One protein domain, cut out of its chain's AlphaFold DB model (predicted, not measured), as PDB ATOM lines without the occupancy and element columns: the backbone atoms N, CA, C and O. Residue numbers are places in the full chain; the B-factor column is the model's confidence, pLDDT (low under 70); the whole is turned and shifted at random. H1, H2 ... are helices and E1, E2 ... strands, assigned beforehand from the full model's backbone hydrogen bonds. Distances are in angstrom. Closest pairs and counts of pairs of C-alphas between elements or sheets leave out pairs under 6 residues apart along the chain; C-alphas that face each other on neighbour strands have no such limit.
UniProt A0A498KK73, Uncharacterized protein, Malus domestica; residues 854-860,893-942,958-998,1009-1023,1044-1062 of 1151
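This is residues 854 to 860, 893 to 942, 958 to 998, 1009 to 1023 and 1044 to 1062 of the 1151 residues of an uncharacterized protein of Malus domestica (UniProt A0A498KK73). A strongly twisted sheet of four strands makes the middle of three layers, with H1 packed on one face and H2 on the opposite face. H4 packs on E2 and E3, and the short H3 lies by the end of edge strand E4. The printed part has 132 residues, with named elements in the order E1 H1 E2 E3 H2 E4 H3 H4. The class is mixed, helices and strands; the mixed sheet runs E2 E3 E1 E4. The whole is compact, with a radius of gyration of the C-alphas of 14.4 A, and spans 41 by 34 by 28 A.

E1, residues 854 to 860, begins at C-alpha (34.434, 8.245, -9.007) and is 20.0 A long. H1, residues 895 to 911, measures 24.1 A; E2, 914 to 922, 21.6 A; E3, 929 to 937, 21.2 A. H2, residues 958 to 975, measures 25.4 A; E4, 985 to 991, 20.3 A; H3, 1015 to 1020, 8.7 A. H4, residues 1044 to 1057, measures 19.9 A and ends at C-alpha (40.906, 3.901, -20.712).

E1 and E4 are parallel, with N 856 and O 986 2.9 A apart. E3 and E1 are antiparallel, with N 857 and O 934 2.8 A apart. E2 and E3 form an antiparallel hairpin, with N 916 and O 935 2.8 A apart; these N and O pairs are within hydrogen-bond range. H1 is on the sheet at a height of 8.0 A; its closest C-alphas to E2 are Gly 904 and Val 915, 6.0 A. H2 is on the opposite face, with C-alphas Gly 858 and Thr 962 5.5 A apart, the closest to E1. H4 is on the sheet; C-alphas Tyr 916 and Leu 1056, its closest to E2, are 7.1 A apart. H3 only grazes the sheet. In H1, H2, H3 and H4 every O i to N i+4 pair is within hydrogen-bond range.

The farthest C-alphas, Tyr 998 and Met 1044, are 46.0 A apart. Four cuts leave gaps of 14.3 A, 21.2 A, 16.8 A and 26.6 A between C-alphas. Of the links printed whole, none is long. Mean pLDDT of the printed part is 70.9, with 51 residues under 70.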
ATOM      1  N   LEU A 854      33.273   9.123  -8.939       62.72
ATOM      2  CA  LEU A 854      34.434   8.245  -9.007       62.72
ATOM      3  C   LEU A 854      34.741   7.626  -7.641       62.72
ATOM      4  O   LEU A 854      34.732   8.330  -6.631       62.72
ATOM      5  N   TYR A 855      35.034   6.325  -7.623       67.69
ATOM      6  CA  TYR A 855      35.383   5.576  -6.416       67.69
ATOM      7  C   TYR A 855      36.697   4.830  -6.610       67.69
ATOM      8  O   TYR A 855      36.774   3.958  -7.475       67.69
ATOM      9  N   VAL A 856      37.696   5.145  -5.787       66.75
ATOM     10  CA  VAL A 856      38.960   4.401  -5.690       66.75
ATOM     11  C   VAL A 856      38.830   3.326  -4.621       66.75
ATOM     12  O   VAL A 856      38.357   3.607  -3.519       66.75
ATOM     13  N   MET A 857      39.213   2.095  -4.943       73.25
ATOM     14  CA  MET A 857      39.136   0.965  -4.025       73.25
ATOM     15  C   MET A 857      40.438   0.177  -4.015       73.25
ATOM     16  O   MET A 857      40.765  -0.466  -5.008       73.25
ATOM     17  N   GLY A 858      41.136   0.218  -2.879       64.50
ATOM     18  CA  GLY A 858      42.266  -0.659  -2.584       64.50
ATOM     19  C   GLY A 858      41.789  -1.985  -1.986       64.50
ATOM     20  O   GLY A 858      40.787  -2.020  -1.256       64.50
ATOM     21  N   LEU A 859      42.492  -3.075  -2.288       63.00
ATOM     22  CA  LEU A 859      42.255  -4.398  -1.716       63.00
ATOM     23  C   LEU A 859      43.342  -4.778  -0.715       63.00
ATOM     24  O   LEU A 859      44.523  -4.527  -0.915       63.00
ATOM     25  N   SER A 860      42.935  -5.471   0.347       55.72
ATOM     26  CA  SER A 860      43.864  -6.135   1.259       55.72
ATOM     27  C   SER A 860      43.690  -7.648   1.150       55.72
ATOM     28  O   SER A 860      42.706  -8.210   1.639       55.72
ATOM     29  N   GLU A 893      49.250 -17.739  -6.654       48.72
ATOM     30  CA  GLU A 893      49.443 -16.339  -7.118       48.72
ATOM     31  C   GLU A 893      48.317 -15.848  -8.050       48.72
ATOM     32  O   GLU A 893      48.308 -14.691  -8.458       48.72
ATOM     33  N   THR A 894      47.346 -16.700  -8.407       51.56
ATOM     34  CA  THR A 894      46.190 -16.286  -9.232       51.56
ATOM     35  C   THR A 894      44.977 -15.849  -8.407       51.56
ATOM     36  O   THR A 894      44.014 -15.329  -8.971       51.56
ATOM     37  N   SER A 895      45.004 -16.029  -7.082       56.88
ATOM     38  CA  SER A 895      43.918 -15.669  -6.160       56.88
ATOM     39  C   SER A 895      43.592 -14.181  -6.184       56.88
ATOM     40  O   SER A 895      42.421 -13.812  -6.245       56.88
ATOM     41  N   ASP A 896      44.618 -13.335  -6.173       61.22
ATOM     42  CA  ASP A 896      44.479 -11.925  -5.815       61.22
ATOM     43  C   ASP A 896      43.975 -11.111  -7.007       61.22
ATOM     44  O   ASP A 896      42.947 -10.440  -6.903       61.22
ATOM     45  N   SER A 897      44.573 -11.298  -8.192       68.06
ATOM     46  CA  SER A 897      44.016 -10.782  -9.449       68.06
ATOM     47  C   SER A 897      42.602 -11.325  -9.714       68.06
ATOM     48  O   SER A 897      41.727 -10.586 -10.167       68.06
ATOM     49  N   LYS A 898      42.318 -12.601  -9.406       71.50
ATOM     50  CA  LYS A 898      40.973 -13.182  -9.581       71.50
ATOM     51  C   LYS A 898      39.948 -12.582  -8.612       71.50
ATOM     52  O   LYS A 898      38.816 -12.323  -9.024       71.50
ATOM     53  N   ALA A 899      40.326 -12.322  -7.361       69.44
ATOM     54  CA  ALA A 899      39.492 -11.626  -6.386       69.44
ATOM     55  C   ALA A 899      39.225 -10.179  -6.830       69.44
ATOM     56  O   ALA A 899      38.071  -9.752  -6.855       69.44
ATOM     57  N   LEU A 900      40.265  -9.473  -7.277       75.06
ATOM     58  CA  LEU A 900      40.207  -8.116  -7.816       75.06
ATOM     59  C   LEU A 900      39.223  -7.991  -8.988       75.06
ATOM     60  O   LEU A 900      38.287  -7.187  -8.935       75.06
ATOM     61  N   PHE A 901      39.363  -8.842 -10.010       79.94
ATOM     62  CA  PHE A 901      38.417  -8.867 -11.126       79.94
ATOM     63  C   PHE A 901      37.007  -9.274 -10.677       79.94
ATOM     64  O   PHE A 901      36.054  -8.641 -11.114       79.94
ATOM     65  N   SER A 902      36.845 -10.248  -9.772       77.50
ATOM     66  CA  SER A 902      35.528 -10.666  -9.250       77.50
ATOM     67  C   SER A 902      34.784  -9.535  -8.520       77.50
ATOM     68  O   SER A 902      33.594  -9.306  -8.761       77.50
ATOM     69  N   VAL A 903      35.492  -8.771  -7.675       75.19
ATOM     70  CA  VAL A 903      34.962  -7.578  -6.997       75.19
ATOM     71  C   VAL A 903      34.549  -6.522  -8.027       75.19
ATOM     72  O   VAL A 903      33.420  -6.030  -7.970       75.19
ATOM     73  N   GLY A 904      35.401  -6.226  -9.013       78.31
ATOM     74  CA  GLY A 904      35.099  -5.258 -10.072       78.31
ATOM     75  C   GLY A 904      33.888  -5.636 -10.919       78.31
ATOM     76  O   GLY A 904      32.982  -4.823 -11.111       78.31
ATOM     77  N   ASP A 905      33.819  -6.893 -11.352       78.62
ATOM     78  CA  ASP A 905      32.714  -7.434 -12.143       78.62
ATOM     79  C   ASP A 905      31.386  -7.338 -11.373       78.62
ATOM     80  O   ASP A 905      30.346  -6.975 -11.933       78.62
ATOM     81  N   ARG A 906      31.411  -7.612 -10.061       76.44
ATOM     82  CA  ARG A 906      30.233  -7.507  -9.192       76.44
ATOM     83  C   ARG A 906      29.824  -6.054  -8.935       76.44
ATOM     84  O   ARG A 906      28.631  -5.762  -9.005       76.44
ATOM     85  N   LEU A 907      30.766  -5.135  -8.718       75.19
ATOM     86  CA  LEU A 907      30.480  -3.700  -8.573       75.19
ATOM     87  C   LEU A 907      29.894  -3.094  -9.860       75.19
ATOM     88  O   LEU A 907      28.901  -2.363  -9.794       75.19
ATOM     89  N   ALA A 908      30.430  -3.454 -11.031       76.94
ATOM     90  CA  ALA A 908      29.895  -3.041 -12.329       76.94
ATOM     91  C   ALA A 908      28.447  -3.529 -12.536       76.94
ATOM     92  O   ALA A 908      27.576  -2.751 -12.941       76.94
ATOM     93  N   LYS A 909      28.168  -4.797 -12.193       77.56
ATOM     94  CA  LYS A 909      26.826  -5.407 -12.257       77.56
ATOM     95  C   LYS A 909      25.831  -4.752 -11.290       77.56
ATOM     96  O   LYS A 909      24.695  -4.500 -11.693       77.56
ATOM     97  N   LEU A 910      26.253  -4.460 -10.055       68.88
ATOM     98  CA  LEU A 910      25.423  -3.835  -9.016       68.88
ATOM     99  C   LEU A 910      25.052  -2.383  -9.355       68.88
ATOM    100  O   LEU A 910      23.869  -2.048  -9.376       68.88
ATOM    101  N   TYR A 911      26.044  -1.532  -9.634       65.81
ATOM    102  CA  TYR A 911      25.856  -0.075  -9.676       65.81
ATOM    103  C   TYR A 911      25.699   0.515 -11.085       65.81
ATOM    104  O   TYR A 911      25.236   1.645 -11.222       65.81
ATOM    105  N   GLY A 912      26.013  -0.236 -12.147       61.84
ATOM    106  CA  GLY A 912      25.820   0.224 -13.527       61.84
ATOM    107  C   GLY A 912      26.802   1.321 -13.942       61.84
ATOM    108  O   GLY A 912      26.393   2.424 -14.308       61.84
ATOM    109  N   GLY A 913      28.090   0.992 -13.903       69.00
ATOM    110  CA  GLY A 913      29.201   1.859 -14.290       69.00
ATOM    111  C   GLY A 913      30.292   1.089 -15.037       69.00
ATOM    112  O   GLY A 913      30.154  -0.117 -15.251       69.00
ATOM    113  N   LYS A 914      31.387   1.764 -15.407       77.06
ATOM    114  CA  LYS A 914      32.624   1.079 -15.823       77.06
ATOM    115  C   LYS A 914      33.566   0.948 -14.635       77.06
ATOM    116  O   LYS A 914      33.666   1.864 -13.820       77.06
ATOM    117  N   VAL A 915      34.268  -0.178 -14.573       81.56
ATOM    118  CA  VAL A 915      35.338  -0.427 -13.609       81.56
ATOM    119  C   VAL A 915      36.649  -0.570 -14.369       81.56
ATOM    120  O   VAL A 915      36.727  -1.308 -15.349       81.56
ATOM    121  N   TYR A 916      37.659   0.150 -13.900       81.81
ATOM    122  CA  TYR A 916      39.049   0.062 -14.323       81.81
ATOM    123  C   TYR A 916      39.827  -0.666 -13.227       81.81
ATOM    124  O   TYR A 916      39.502  -0.524 -12.048       81.81
ATOM    125  N   VAL A 917      40.796  -1.491 -13.616       83.19
ATOM    126  CA  VAL A 917      41.452  -2.463 -12.729       83.19
ATOM    127  C   VAL A 917      42.950  -2.465 -13.016       83.19
ATOM    128  O   VAL A 917      43.328  -2.535 -14.185       83.19
ATOM    129  N   GLY A 918      43.781  -2.395 -11.975       78.62
ATOM    130  CA  GLY A 918      45.241  -2.433 -12.080       78.62
ATOM    131  C   GLY A 918      45.832  -1.243 -12.837       78.62
ATOM    132  O   GLY A 918      46.637  -1.437 -13.746       78.62
ATOM    133  N   LEU A 919      45.413  -0.014 -12.520       84.00
ATOM    134  CA  LEU A 919      45.996   1.189 -13.126       84.00
ATOM    135  C   LEU A 919      47.394   1.453 -12.546       84.00
ATOM    136  O   LEU A 919      47.615   1.244 -11.359       84.00
ATOM    137  N   ARG A 920      48.328   1.958 -13.360       83.50
ATOM    138  CA  ARG A 920      49.685   2.348 -12.936       83.50
ATOM    139  C   ARG A 920      49.884   3.840 -13.166       83.50
ATOM    140  O   ARG A 920      50.363   4.266 -14.216       83.50
ATOM    141  N   ILE A 921      49.457   4.650 -12.207       84.12
ATOM    142  CA  ILE A 921      49.431   6.105 -12.362       84.12
ATOM    143  C   ILE A 921      50.768   6.698 -11.902       84.12
ATOM    144  O   ILE A 921      51.175   6.438 -10.771       84.12
ATOM    145  N   PRO A 922      51.472   7.485 -12.741       81.50
ATOM    146  CA  PRO A 922      52.671   8.185 -12.304       81.50
ATOM    147  C   PRO A 922      52.295   9.229 -11.251       81.50
ATOM    148  O   PRO A 922      51.509  10.139 -11.521       81.50
ATOM    149  N   ASP A 923      52.856   9.087 -10.056       78.19
ATOM    150  CA  ASP A 923      52.731  10.075  -8.992       78.19
ATOM    151  C   ASP A 923      53.410  11.395  -9.395       78.19
ATOM    152  O   ASP A 923      54.505  11.405  -9.963       78.19
ATOM    153  N   ALA A 924      52.749  12.512  -9.099       74.62
ATOM    154  CA  ALA A 924      53.197  13.849  -9.464       74.62
ATOM    155  C   ALA A 924      54.465  14.278  -8.707       74.62
ATOM    156  O   ALA A 924      55.282  15.005  -9.272       74.62
ATOM    157  N   ASP A 925      54.635  13.815  -7.464       73.75
ATOM    158  CA  ASP A 925      55.739  14.233  -6.595       73.75
ATOM    159  C   ASP A 925      56.991  13.353  -6.770       73.75
ATOM    160  O   ASP A 925      58.114  13.862  -6.757       73.75
ATOM    161  N   THR A 926      56.828  12.037  -6.967       73.44
ATOM    162  CA  THR A 926      57.957  11.092  -7.128       73.44
ATOM    163  C   THR A 926      58.250  10.666  -8.569       73.44
ATOM    164  O   THR A 926      59.271  10.018  -8.804       73.44
ATOM    165  N   ALA A 927      57.366  10.969  -9.528       70.31
ATOM    166  CA  ALA A 927      57.373  10.436 -10.900       70.31
ATOM    167  C   ALA A 927      57.343   8.890 -11.004       70.31
ATOM    168  O   ALA A 927      57.535   8.336 -12.090       70.31
ATOM    169  N   SER A 928      57.091   8.178  -9.899       74.06
ATOM    170  CA  SER A 928      57.032   6.714  -9.868       74.06
ATOM    171  C   SER A 928      55.627   6.200 -10.234       74.06
ATOM    172  O   SER A 928      54.640   6.797  -9.799       74.06
ATOM    173  N   PRO A 929      55.483   5.106 -11.011       77.69
ATOM    174  CA  PRO A 929      54.175   4.500 -11.261       77.69
ATOM    175  C   PRO A 929      53.638   3.831  -9.990       77.69
ATOM    176  O   PRO A 929      54.141   2.788  -9.573       77.69
ATOM    177  N   GLN A 930      52.608   4.421  -9.388       80.19
ATOM    178  CA  GLN A 930      51.885   3.871  -8.244       80.19
ATOM    179  C   GLN A 930      50.708   3.023  -8.753       80.19
ATOM    180  O   GLN A 930      49.949   3.462  -9.624       80.19
ATOM    181  N   THR A 931      50.555   1.805  -8.229       79.50
ATOM    182  CA  THR A 931      49.390   0.957  -8.521       79.50
ATOM    183  C   THR A 931      48.130   1.561  -7.902       79.50
ATOM    184  O   THR A 931      48.161   2.061  -6.778       79.50
ATOM    185  N   ILE A 932      47.014   1.487  -8.626       81.94
ATOM    186  CA  ILE A 932      45.666   1.686  -8.095       81.94
ATOM    187  C   ILE A 932      44.817   0.486  -8.508       81.94
ATOM    188  O   ILE A 932      44.497   0.311  -9.690       81.94
ATOM    189  N   ASP A 933      44.461  -0.331  -7.521       77.62
ATOM    190  CA  ASP A 933      43.857  -1.649  -7.712       77.62
ATOM    191  C   ASP A 933      42.556  -1.578  -8.521       77.62
ATOM    192  O   ASP A 933      42.387  -2.307  -9.501       77.62
ATOM    193  N   LEU A 934      41.627  -0.696  -8.128       81.50
ATOM    194  CA  LEU A 934      40.288  -0.652  -8.708       81.50
ATOM    195  C   LEU A 934      39.672   0.754  -8.678       81.50
ATOM    196  O   LEU A 934      39.651   1.427  -7.649       81.50
ATOM    197  N   VAL A 935      39.111   1.190  -9.809       79.62
ATOM    198  CA  VAL A 935      38.445   2.494  -9.963       79.62
ATOM    199  C   VAL A 935      37.078   2.324 -10.631       79.62
ATOM    200  O   VAL A 935      36.987   1.929 -11.793       79.62
ATOM    201  N   LEU A 936      35.997   2.649  -9.917       78.25
ATOM    202  CA  LEU A 936      34.614   2.598 -10.413       78.25
ATOM    203  C   LEU A 936      34.120   3.997 -10.811       78.25
ATOM    204  O   LEU A 936      34.037   4.899  -9.978       78.25
ATOM    205  N   VAL A 937      33.702   4.142 -12.070       77.69
ATOM    206  CA  VAL A 937      32.991   5.315 -12.600       77.69
ATOM    207  C   VAL A 937      31.486   5.034 -12.542       77.69
ATOM    208  O   VAL A 937      30.988   4.204 -13.302       77.69
ATOM    209  N   SER A 938      30.745   5.711 -11.657       70.06
ATOM    210  CA  SER A 938      29.326   5.422 -11.371       70.06
ATOM    211  C   SER A 938      28.461   6.688 -11.288       70.06
ATOM    212  O   SER A 938      28.966   7.798 -11.125       70.06
ATOM    213  N   LYS A 939      27.133   6.533 -11.399       55.47
ATOM    214  CA  LYS A 939      26.140   7.619 -11.251       55.47
ATOM    215  C   LYS A 939      25.638   7.821  -9.806       55.47
ATOM    216  O   LYS A 939      24.739   8.632  -9.591       55.47
ATOM    217  N   GLY A 940      26.270   7.153  -8.835       50.34
ATOM    218  CA  GLY A 940      26.190   7.443  -7.396       50.34
ATOM    219  C   GLY A 940      26.166   6.184  -6.516       50.34
ATOM    220  O   GLY A 940      25.565   5.180  -6.885       50.34
ATOM    221  N   TRP A 941      26.804   6.244  -5.345       39.47
ATOM    222  CA  TRP A 941      26.783   5.205  -4.303       39.47
ATOM    223  C   TRP A 941      26.884   5.873  -2.919       39.47
ATOM    224  O   TRP A 941      27.806   6.642  -2.648       39.47
ATOM    225  N   VAL A 942      25.900   5.628  -2.051       32.31
ATOM    226  CA  VAL A 942      25.806   6.247  -0.718       32.31
ATOM    227  C   VAL A 942      25.989   5.183   0.359       32.31
ATOM    228  O   VAL A 942      25.467   4.077   0.246       32.31
ATOM    229  N   PRO A 958      46.206   0.468   5.292       62.47
ATOM    230  CA  PRO A 958      45.617   0.408   3.952       62.47
ATOM    231  C   PRO A 958      44.574   1.509   3.702       62.47
ATOM    232  O   PRO A 958      44.339   1.872   2.548       62.47
ATOM    233  N   VAL A 959      43.977   2.084   4.753       68.19
ATOM    234  CA  VAL A 959      43.094   3.259   4.663       68.19
ATOM    235  C   VAL A 959      43.901   4.483   4.208       68.19
ATOM    236  O   VAL A 959      43.494   5.164   3.266       68.19
ATOM    237  N   LEU A 960      45.081   4.720   4.791       67.44
ATOM    238  CA  LEU A 960      45.964   5.830   4.406       67.44
ATOM    239  C   LEU A 960      46.595   5.636   3.021       67.44
ATOM    240  O   LEU A 960      46.695   6.602   2.265       67.44
ATOM    241  N   GLU A 961      46.989   4.415   2.649       69.69
ATOM    242  CA  GLU A 961      47.530   4.168   1.305       69.69
ATOM    243  C   GLU A 961      46.440   4.317   0.229       69.69
ATOM    244  O   GLU A 961      46.667   4.982  -0.780       69.69
ATOM    245  N   THR A 962      45.211   3.845   0.474       73.94
ATOM    246  CA  THR A 962      44.083   4.082  -0.450       73.94
ATOM    247  C   THR A 962      43.742   5.578  -0.558       73.94
ATOM    248  O   THR A 962      43.440   6.068  -1.647       73.94
ATOM    249  N   GLN A 963      43.854   6.345   0.535       79.19
ATOM    250  CA  GLN A 963      43.708   7.808   0.518       79.19
ATOM    251  C   GLN A 963      44.807   8.502  -0.311       79.19
ATOM    252  O   GLN A 963      44.532   9.461  -1.044       79.19
ATOM    253  N   LYS A 964      46.050   8.014  -0.229       79.25
ATOM    254  CA  LYS A 964      47.185   8.478  -1.040       79.25
ATOM    255  C   LYS A 964      46.972   8.160  -2.524       79.25
ATOM    256  O   LYS A 964      47.035   9.077  -3.340       79.25
ATOM    257  N   GLN A 965      46.610   6.923  -2.873       78.81
ATOM    258  CA  GLN A 965      46.239   6.523  -4.240       78.81
ATOM    259  C   GLN A 965      45.097   7.381  -4.810       78.81
ATOM    260  O   GLN A 965      45.166   7.835  -5.952       78.81
ATOM    261  N   ALA A 966      44.070   7.671  -4.005       81.00
ATOM    262  CA  ALA A 966      42.968   8.551  -4.391       81.00
ATOM    263  C   ALA A 966      43.429   9.983  -4.719       81.00
ATOM    264  O   ALA A 966      42.958  10.573  -5.691       81.00
ATOM    265  N   SER A 967      44.389  10.509  -3.954       82.38
ATOM    266  CA  SER A 967      44.982  11.838  -4.169       82.38
ATOM    267  C   SER A 967      45.863  11.880  -5.430       82.38
ATOM    268  O   SER A 967      45.809  12.838  -6.202       82.38
ATOM    269  N   ILE A 968      46.625  10.809  -5.686       83.69
ATOM    270  CA  ILE A 968      47.420  10.625  -6.914       83.69
ATOM    271  C   ILE A 968      46.506  10.572  -8.149       83.69
ATOM    272  O   ILE A 968      46.785  11.231  -9.153       83.69
ATOM    273  N   LEU A 969      45.380   9.851  -8.070       83.88
ATOM    274  CA  LEU A 969      44.389   9.815  -9.146       83.88
ATOM    275  C   LEU A 969      43.761  11.192  -9.401       83.88
ATOM    276  O   LEU A 969      43.607  11.569 -10.560       83.88
ATOM    277  N   GLU A 970      43.415  11.952  -8.356       84.75
ATOM    278  CA  GLU A 970      42.853  13.302  -8.511       84.75
ATOM    279  C   GLU A 970      43.831  14.232  -9.252       84.75
ATOM    280  O   GLU A 970      43.452  14.857 -10.247       84.75
ATOM    281  N   SER A 971      45.110  14.221  -8.855       83.94
ATOM    282  CA  SER A 971      46.191  14.960  -9.527       83.94
ATOM    283  C   SER A 971      46.371  14.531 -10.990       83.94
ATOM    284  O   SER A 971      46.429  15.376 -11.885       83.94
ATOM    285  N   TYR A 972      46.381  13.225 -11.278       84.25
ATOM    286  CA  TYR A 972      46.493  12.714 -12.649       84.25
ATOM    287  C   TYR A 972      45.304  13.124 -13.532       84.25
ATOM    288  O   TYR A 972      45.489  13.520 -14.686       84.25
ATOM    289  N   LEU A 973      44.077  13.072 -13.005       84.81
ATOM    290  CA  LEU A 973      42.878  13.507 -13.724       84.81
ATOM    291  C   LEU A 973      42.891  15.015 -14.001       84.81
ATOM    292  O   LEU A 973      42.533  15.429 -15.108       84.81
ATOM    293  N   GLU A 974      43.352  15.836 -13.053       84.38
ATOM    294  CA  GLU A 974      43.529  17.276 -13.258       84.38
ATOM    295  C   GLU A 974      44.595  17.572 -14.327       84.38
ATOM    296  O   GLU A 974      44.303  18.283 -15.292       84.38
ATOM    297  N   GLN A 975      45.775  16.940 -14.248       82.62
ATOM    298  CA  GLN A 975      46.836  17.044 -15.263       82.62
ATOM    299  C   GLN A 975      46.368  16.612 -16.666       82.62
ATOM    300  O   GLN A 975      46.779  17.194 -17.671       82.62
ATOM    301  N   ARG A 976      45.474  15.618 -16.753       83.12
ATOM    302  CA  ARG A 976      44.853  15.151 -18.008       83.12
ATOM    303  C   ARG A 976      43.652  16.006 -18.459       83.12
ATOM    304  O   ARG A 976      42.998  15.663 -19.444       83.12
ATOM    305  N   GLY A 977      43.367  17.135 -17.802       79.19
ATOM    306  CA  GLY A 977      42.349  18.111 -18.219       79.19
ATOM    307  C   GLY A 977      40.925  17.823 -17.718       79.19
ATOM    308  O   GLY A 977      39.942  18.227 -18.361       79.19
ATOM    309  N   CYS A 978      40.802  17.117 -16.589       81.25
ATOM    310  CA  CYS A 978      39.547  16.735 -15.944       81.25
ATOM    311  C   CYS A 978      39.574  16.990 -14.422       81.25
ATOM    312  O   CYS A 978      39.350  16.080 -13.626       81.25
ATOM    313  N   ALA A 979      39.806  18.246 -14.022       76.62
ATOM    314  CA  ALA A 979      39.641  18.684 -12.634       76.62
ATOM    315  C   ALA A 979      38.216  18.383 -12.123       76.62
ATOM    316  O   ALA A 979      37.222  18.780 -12.744       76.62
ATOM    317  N   LEU A 980      38.117  17.675 -10.995       75.38
ATOM    318  CA  LEU A 980      36.851  17.280 -10.379       75.38
ATOM    319  C   LEU A 980      36.423  18.289  -9.294       75.38
ATOM    320  O   LEU A 980      37.259  18.764  -8.530       75.38
ATOM    321  N   PRO A 981      35.125  18.632  -9.174       69.94
ATOM    322  CA  PRO A 981      34.642  19.416  -8.039       69.94
ATOM    323  C   PRO A 981      34.783  18.637  -6.724       69.94
ATOM    324  O   PRO A 981      34.487  17.444  -6.674       69.94
ATOM    325  N   GLN A 982      35.162  19.318  -5.640       58.72
ATOM    326  CA  GLN A 982      35.402  18.681  -4.342       58.72
ATOM    327  C   GLN A 982      34.208  17.815  -3.886       58.72
ATOM    328  O   GLN A 982      33.067  18.282  -3.836       58.72
ATOM    329  N   GLY A 983      34.481  16.543  -3.570       61.16
ATOM    330  CA  GLY A 983      33.475  15.523  -3.239       61.16
ATOM    331  C   GLY A 983      32.981  14.669  -4.418       61.16
ATOM    332  O   GLY A 983      32.139  13.797  -4.217       61.16
ATOM    333  N   TYR A 984      33.480  14.881  -5.643       68.69
ATOM    334  CA  TYR A 984      33.161  14.020  -6.794       68.69
ATOM    335  C   TYR A 984      34.001  12.735  -6.825       68.69
ATOM    336  O   TYR A 984      33.556  11.742  -7.408       68.69
ATOM    337  N   LEU A 985      35.172  12.741  -6.185       75.31
ATOM    338  CA  LEU A 985      36.004  11.568  -5.931       75.31
ATOM    339  C   LEU A 985      35.781  11.085  -4.490       75.31
ATOM    340  O   LEU A 985      35.694  11.877  -3.552       75.31
ATOM    341  N   SER A 986      35.653   9.773  -4.328       73.94
ATOM    342  CA  SER A 986      35.504   9.069  -3.056       73.94
ATOM    343  C   SER A 986      36.425   7.847  -3.053       73.94
ATOM    344  O   SER A 986      36.852   7.391  -4.115       73.94
ATOM    345  N   TRP A 987      36.755   7.312  -1.883       73.94
ATOM    346  CA  TRP A 987      37.621   6.142  -1.774       73.94
ATOM    347  C   TRP A 987      37.223   5.256  -0.589       73.94
ATOM    348  O   TRP A 987      36.637   5.743   0.378       73.94
ATOM    349  N   LYS A 988      37.479   3.948  -0.708       74.75
ATOM    350  CA  LYS A 988      37.144   2.913   0.284       74.75
ATOM    351  C   LYS A 988      38.139   1.751   0.221       74.75
ATOM    352  O   LYS A 988      38.630   1.441  -0.853       74.75
ATOM    353  N   VAL A 989      38.376   1.050   1.325       74.81
ATOM    354  CA  VAL A 989      39.129  -0.222   1.331       74.81
ATOM    355  C   VAL A 989      38.136  -1.381   1.240       74.81
ATOM    356  O   VAL A 989      37.122  -1.353   1.935       74.81
ATOM    357  N   ILE A 990      38.396  -2.409   0.427       73.81
ATOM    358  CA  ILE A 990      37.561  -3.624   0.380       73.81
ATOM    359  C   ILE A 990      38.365  -4.838   0.858       73.81
ATOM    360  O   ILE A 990      39.417  -5.169   0.311       73.81
ATOM    361  N   LEU A 991      37.832  -5.549   1.854       71.50
ATOM    362  CA  LEU A 991      38.380  -6.828   2.312       71.50
ATOM    363  C   LEU A 991      37.810  -7.958   1.444       71.50
ATOM    364  O   LEU A 991      36.634  -8.307   1.540       71.50
ATOM    365  N   SER A 992      38.640  -8.512   0.560       57.47
ATOM    366  CA  SER A 992      38.205  -9.395  -0.533       57.47
ATOM    367  C   SER A 992      38.024 -10.871  -0.149       57.47
ATOM    368  O   SER A 992      37.447 -11.626  -0.931       57.47
ATOM    369  N   HIS A 993      38.465 -11.291   1.044       55.44
ATOM    370  CA  HIS A 993      38.395 -12.684   1.505       55.44
ATOM    371  C   HIS A 993      38.011 -12.768   2.999       55.44
ATOM    372  O   HIS A 993      38.647 -12.109   3.823       55.44
ATOM    373  N   PRO A 994      37.078 -13.655   3.413       50.97
ATOM    374  CA  PRO A 994      36.638 -13.788   4.814       50.97
ATOM    375  C   PRO A 994      37.696 -14.310   5.813       50.97
ATOM    376  O   PRO A 994      37.381 -14.525   6.976       50.97
ATOM    377  N   LYS A 995      38.952 -14.531   5.393       45.59
ATOM    378  CA  LYS A 995      40.053 -14.965   6.278       45.59
ATOM    379  C   LYS A 995      40.928 -13.808   6.776       45.59
ATOM    380  O   LYS A 995      41.677 -13.997   7.726       45.59
ATOM    381  N   VAL A 996      40.811 -12.616   6.179       51.03
ATOM    382  CA  VAL A 996      41.624 -11.428   6.523       51.03
ATOM    383  C   VAL A 996      41.309 -10.891   7.934       51.03
ATOM    384  O   VAL A 996      42.086 -10.120   8.490       51.03
ATOM    385  N   TRP A 997      40.217 -11.350   8.558       40.69
ATOM    386  CA  TRP A 997      39.801 -10.945   9.907       40.69
ATOM    387  C   TRP A 997      40.870 -11.208  10.993       40.69
ATOM    388  O   TRP A 997      41.013 -10.401  11.905       40.69
ATOM    389  N   TYR A 998      41.679 -12.267  10.849       35.25
ATOM    390  CA  TYR A 998      42.625 -12.724  11.880       35.25
ATOM    391  C   TYR A 998      43.861 -11.830  12.104       35.25
ATOM    392  O   TYR A 998      44.620 -12.082  13.032       35.25
ATOM    393  N   PRO A1009      36.828   1.470  10.414       58.44
ATOM    394  CA  PRO A1009      36.529   2.792   9.859       58.44
ATOM    395  C   PRO A1009      35.451   2.734   8.769       58.44
ATOM    396  O   PRO A1009      35.341   1.747   8.041       58.44
ATOM    397  N   SER A1010      34.681   3.815   8.611       56.06
ATOM    398  CA  SER A1010      33.581   3.920   7.633       56.06
ATOM    399  C   SER A1010      34.024   3.762   6.170       56.06
ATOM    400  O   SER A1010      33.223   3.484   5.274       56.06
ATOM    401  N   GLU A1011      35.316   3.937   5.946       67.06
ATOM    402  CA  GLU A1011      36.091   3.814   4.730       67.06
ATOM    403  C   GLU A1011      36.301   2.339   4.341       67.06
ATOM    404  O   GLU A1011      36.380   2.030   3.154       67.06
ATOM    405  N   VAL A1012      36.316   1.408   5.299       70.06
ATOM    406  CA  VAL A1012      36.498  -0.032   5.057       70.06
ATOM    407  C   VAL A1012      35.150  -0.709   4.785       70.06
ATOM    408  O   VAL A1012      34.135  -0.388   5.399       70.06
ATOM    409  N   VAL A1013      35.133  -1.663   3.855       69.12
ATOM    410  CA  VAL A1013      33.994  -2.542   3.560       69.12
ATOM    411  C   VAL A1013      34.434  -3.988   3.766       69.12
ATOM    412  O   VAL A1013      35.353  -4.468   3.097       69.12
ATOM    413  N   THR A1014      33.781  -4.692   4.690       69.88
ATOM    414  CA  THR A1014      34.087  -6.104   4.964       69.88
ATOM    415  C   THR A1014      33.547  -7.020   3.864       69.88
ATOM    416  O   THR A1014      32.637  -6.650   3.118       69.88
ATOM    417  N   TYR A1015      34.070  -8.248   3.782       66.31
ATOM    418  CA  TYR A1015      33.587  -9.251   2.830       66.31
ATOM    419  C   TYR A1015      32.074  -9.495   2.960       66.31
ATOM    420  O   TYR A1015      31.359  -9.519   1.960       66.31
ATOM    421  N   ASP A1016      31.554  -9.594   4.186       62.19
ATOM    422  CA  ASP A1016      30.128  -9.846   4.421       62.19
ATOM    423  C   ASP A1016      29.256  -8.635   4.082       62.19
ATOM    424  O   ASP A1016      28.207  -8.798   3.456       62.19
ATOM    425  N   GLN A1017      29.706  -7.415   4.398       66.19
ATOM    426  CA  GLN A1017      29.040  -6.186   3.951       66.19
ATOM    427  C   GLN A1017      28.985  -6.128   2.422       66.19
ATOM    428  O   GLN A1017      27.920  -5.889   1.853       66.19
ATOM    429  N   LEU A1018      30.108  -6.417   1.751       70.25
ATOM    430  CA  LEU A1018      30.184  -6.497   0.296       70.25
ATOM    431  C   LEU A1018      29.200  -7.548  -0.236       70.25
ATOM    432  O   LEU A1018      28.475  -7.276  -1.192       70.25
ATOM    433  N   MET A1019      29.139  -8.744   0.354       68.62
ATOM    434  CA  MET A1019      28.241  -9.829  -0.074       68.62
ATOM    435  C   MET A1019      26.756  -9.529   0.169       68.62
ATOM    436  O   MET A1019      25.923  -9.946  -0.634       68.62
ATOM    437  N   GLN A1020      26.417  -8.735   1.187       62.25
ATOM    438  CA  GLN A1020      25.041  -8.309   1.468       62.25
ATOM    439  C   GLN A1020      24.508  -7.228   0.506       62.25
ATOM    440  O   GLN A1020      23.292  -7.027   0.438       62.25
ATOM    441  N   LEU A1021      25.369  -6.566  -0.284       61.81
ATOM    442  CA  LEU A1021      24.949  -5.585  -1.296       61.81
ATOM    443  C   LEU A1021      24.027  -6.211  -2.360       61.81
ATOM    444  O   LEU A1021      24.427  -7.110  -3.112       61.81
ATOM    445  N   LYS A1022      22.804  -5.677  -2.456       46.44
ATOM    446  CA  LYS A1022      21.785  -6.017  -3.464       46.44
ATOM    447  C   LYS A1022      21.668  -4.894  -4.507       46.44
ATOM    448  O   LYS A1022      21.831  -3.730  -4.144       46.44
ATOM    449  N   PRO A1023      21.371  -5.201  -5.783       46.59
ATOM    450  CA  PRO A1023      21.147  -4.176  -6.800       46.59
ATOM    451  C   PRO A1023      19.813  -3.453  -6.559       46.59
ATOM    452  O   PRO A1023      18.777  -4.104  -6.409       46.59
ATOM    453  N   MET A1044      26.808  18.658 -19.021       54.75
ATOM    454  CA  MET A1044      28.038  18.859 -18.254       54.75
ATOM    455  C   MET A1044      28.459  17.589 -17.500       54.75
ATOM    456  O   MET A1044      29.622  17.208 -17.588       54.75
ATOM    457  N   GLN A1045      27.537  16.875 -16.839       58.41
ATOM    458  CA  GLN A1045      27.869  15.573 -16.241       58.41
ATOM    459  C   GLN A1045      28.204  14.514 -17.300       58.41
ATOM    460  O   GLN A1045      29.209  13.830 -17.152       58.41
ATOM    461  N   GLU A1046      27.416  14.386 -18.373       62.69
ATOM    462  CA  GLU A1046      27.648  13.388 -19.435       62.69
ATOM    463  C   GLU A1046      29.039  13.574 -20.089       62.69
ATOM    464  O   GLU A1046      29.744  12.592 -20.313       62.69
ATOM    465  N   SER A1047      29.490  14.823 -20.277       70.06
ATOM    466  CA  SER A1047      30.840  15.140 -20.774       70.06
ATOM    467  C   SER A1047      31.966  14.876 -19.760       70.06
ATOM    468  O   SER A1047      33.061  14.489 -20.164       70.06
ATOM    469  N   ILE A1048      31.716  15.016 -18.450       73.12
ATOM    470  CA  ILE A1048      32.667  14.595 -17.405       73.12
ATOM    471  C   ILE A1048      32.784  13.067 -17.392       73.12
ATOM    472  O   ILE A1048      33.898  12.556 -17.365       73.12
ATOM    473  N   TYR A1049      31.670  12.331 -17.501       73.94
ATOM    474  CA  TYR A1049      31.702  10.870 -17.646       73.94
ATOM    475  C   TYR A1049      32.521  10.443 -18.866       73.94
ATOM    476  O   TYR A1049      33.402   9.606 -18.722       73.94
ATOM    477  N   GLN A1050      32.291  11.043 -20.038       76.12
ATOM    478  CA  GLN A1050      33.051  10.738 -21.259       76.12
ATOM    479  C   GLN A1050      34.547  11.071 -21.128       76.12
ATOM    480  O   GLN A1050      35.385  10.287 -21.562       76.12
ATOM    481  N   LYS A1051      34.903  12.190 -20.481       79.75
ATOM    482  CA  LYS A1051      36.305  12.540 -20.205       79.75
ATOM    483  C   LYS A1051      36.982  11.574 -19.238       79.75
ATOM    484  O   LYS A1051      38.100  11.154 -19.514       79.75
ATOM    485  N   LEU A1052      36.326  11.208 -18.136       81.31
ATOM    486  CA  LEU A1052      36.843  10.206 -17.196       81.31
ATOM    487  C   LEU A1052      37.024   8.853 -17.892       81.31
ATOM    488  O   LEU A1052      38.068   8.229 -17.753       81.31
ATOM    489  N   ASP A1053      36.043   8.438 -18.693       80.19
ATOM    490  CA  ASP A1053      36.068   7.192 -19.458       80.19
ATOM    491  C   ASP A1053      37.257   7.137 -20.437       80.19
ATOM    492  O   ASP A1053      37.996   6.149 -20.470       80.19
ATOM    493  N   PHE A1054      37.501   8.234 -21.164       80.75
ATOM    494  CA  PHE A1054      38.650   8.409 -22.054       80.75
ATOM    495  C   PHE A1054      39.987   8.440 -21.295       80.75
ATOM    496  O   PHE A1054      40.921   7.731 -21.664       80.75
ATOM    497  N   ILE A1055      40.100   9.219 -20.214       82.06
ATOM    498  CA  ILE A1055      41.358   9.356 -19.464       82.06
ATOM    499  C   ILE A1055      41.731   8.042 -18.769       82.06
ATOM    500  O   ILE A1055      42.891   7.654 -18.823       82.06
ATOM    501  N   LEU A1056      40.768   7.329 -18.178       83.00
ATOM    502  CA  LEU A1056      41.010   6.056 -17.492       83.00
ATOM    503  C   LEU A1056      41.230   4.890 -18.470       83.00
ATOM    504  O   LEU A1056      41.991   3.980 -18.163       83.00
ATOM    505  N   SER A1057      40.632   4.914 -19.671       76.94
ATOM    506  CA  SER A1057      40.906   3.901 -20.712       76.94
ATOM    507  C   SER A1057      42.222   4.114 -21.469       76.94
ATOM    508  O   SER A1057      42.715   3.169 -22.094       76.94
ATOM    509  N   THR A1058      42.798   5.320 -21.380       78.25
ATOM    510  CA  THR A1058      44.121   5.694 -21.916       78.25
ATOM    511  C   THR A1058      45.195   5.866 -20.833       78.25
ATOM    512  O   THR A1058      46.321   6.254 -21.153       78.25
ATOM    513  N   ALA A1059      44.877   5.586 -19.566       80.31
ATOM    514  CA  ALA A1059      45.851   5.545 -18.481       80.31
ATOM    515  C   ALA A1059      46.771   4.314 -18.622       80.31
ATOM    516  O   ALA A1059      46.344   3.299 -19.186       80.31
ATOM    517  N   PRO A1060      48.014   4.360 -18.107       81.12
ATOM    518  CA  PRO A1060      48.832   3.161 -17.998       81.12
ATOM    519  C   PRO A1060      48.178   2.172 -17.028       81.12
ATOM    520  O   PRO A1060      47.541   2.561 -16.046       81.12
ATOM    521  N   MET A1061      48.337   0.885 -17.310       84.12
ATOM    522  CA  MET A1061      47.788  -0.224 -16.530       84.12
ATOM    523  C   MET A1061      48.851  -1.319 -16.429       84.12
ATOM    524  O   MET A1061      49.830  -1.284 -17.174       84.12
ATOM    525  N   TRP A1062      48.654  -2.303 -15.557       84.81
ATOM    526  CA  TRP A1062      49.350  -3.581 -15.687       84.81
ATOM    527  C   TRP A1062      48.926  -4.313 -16.959       84.81
ATOM    528  O   TRP A1062      47.810  -4.137 -17.462       84.81
TER     529      TRP A1062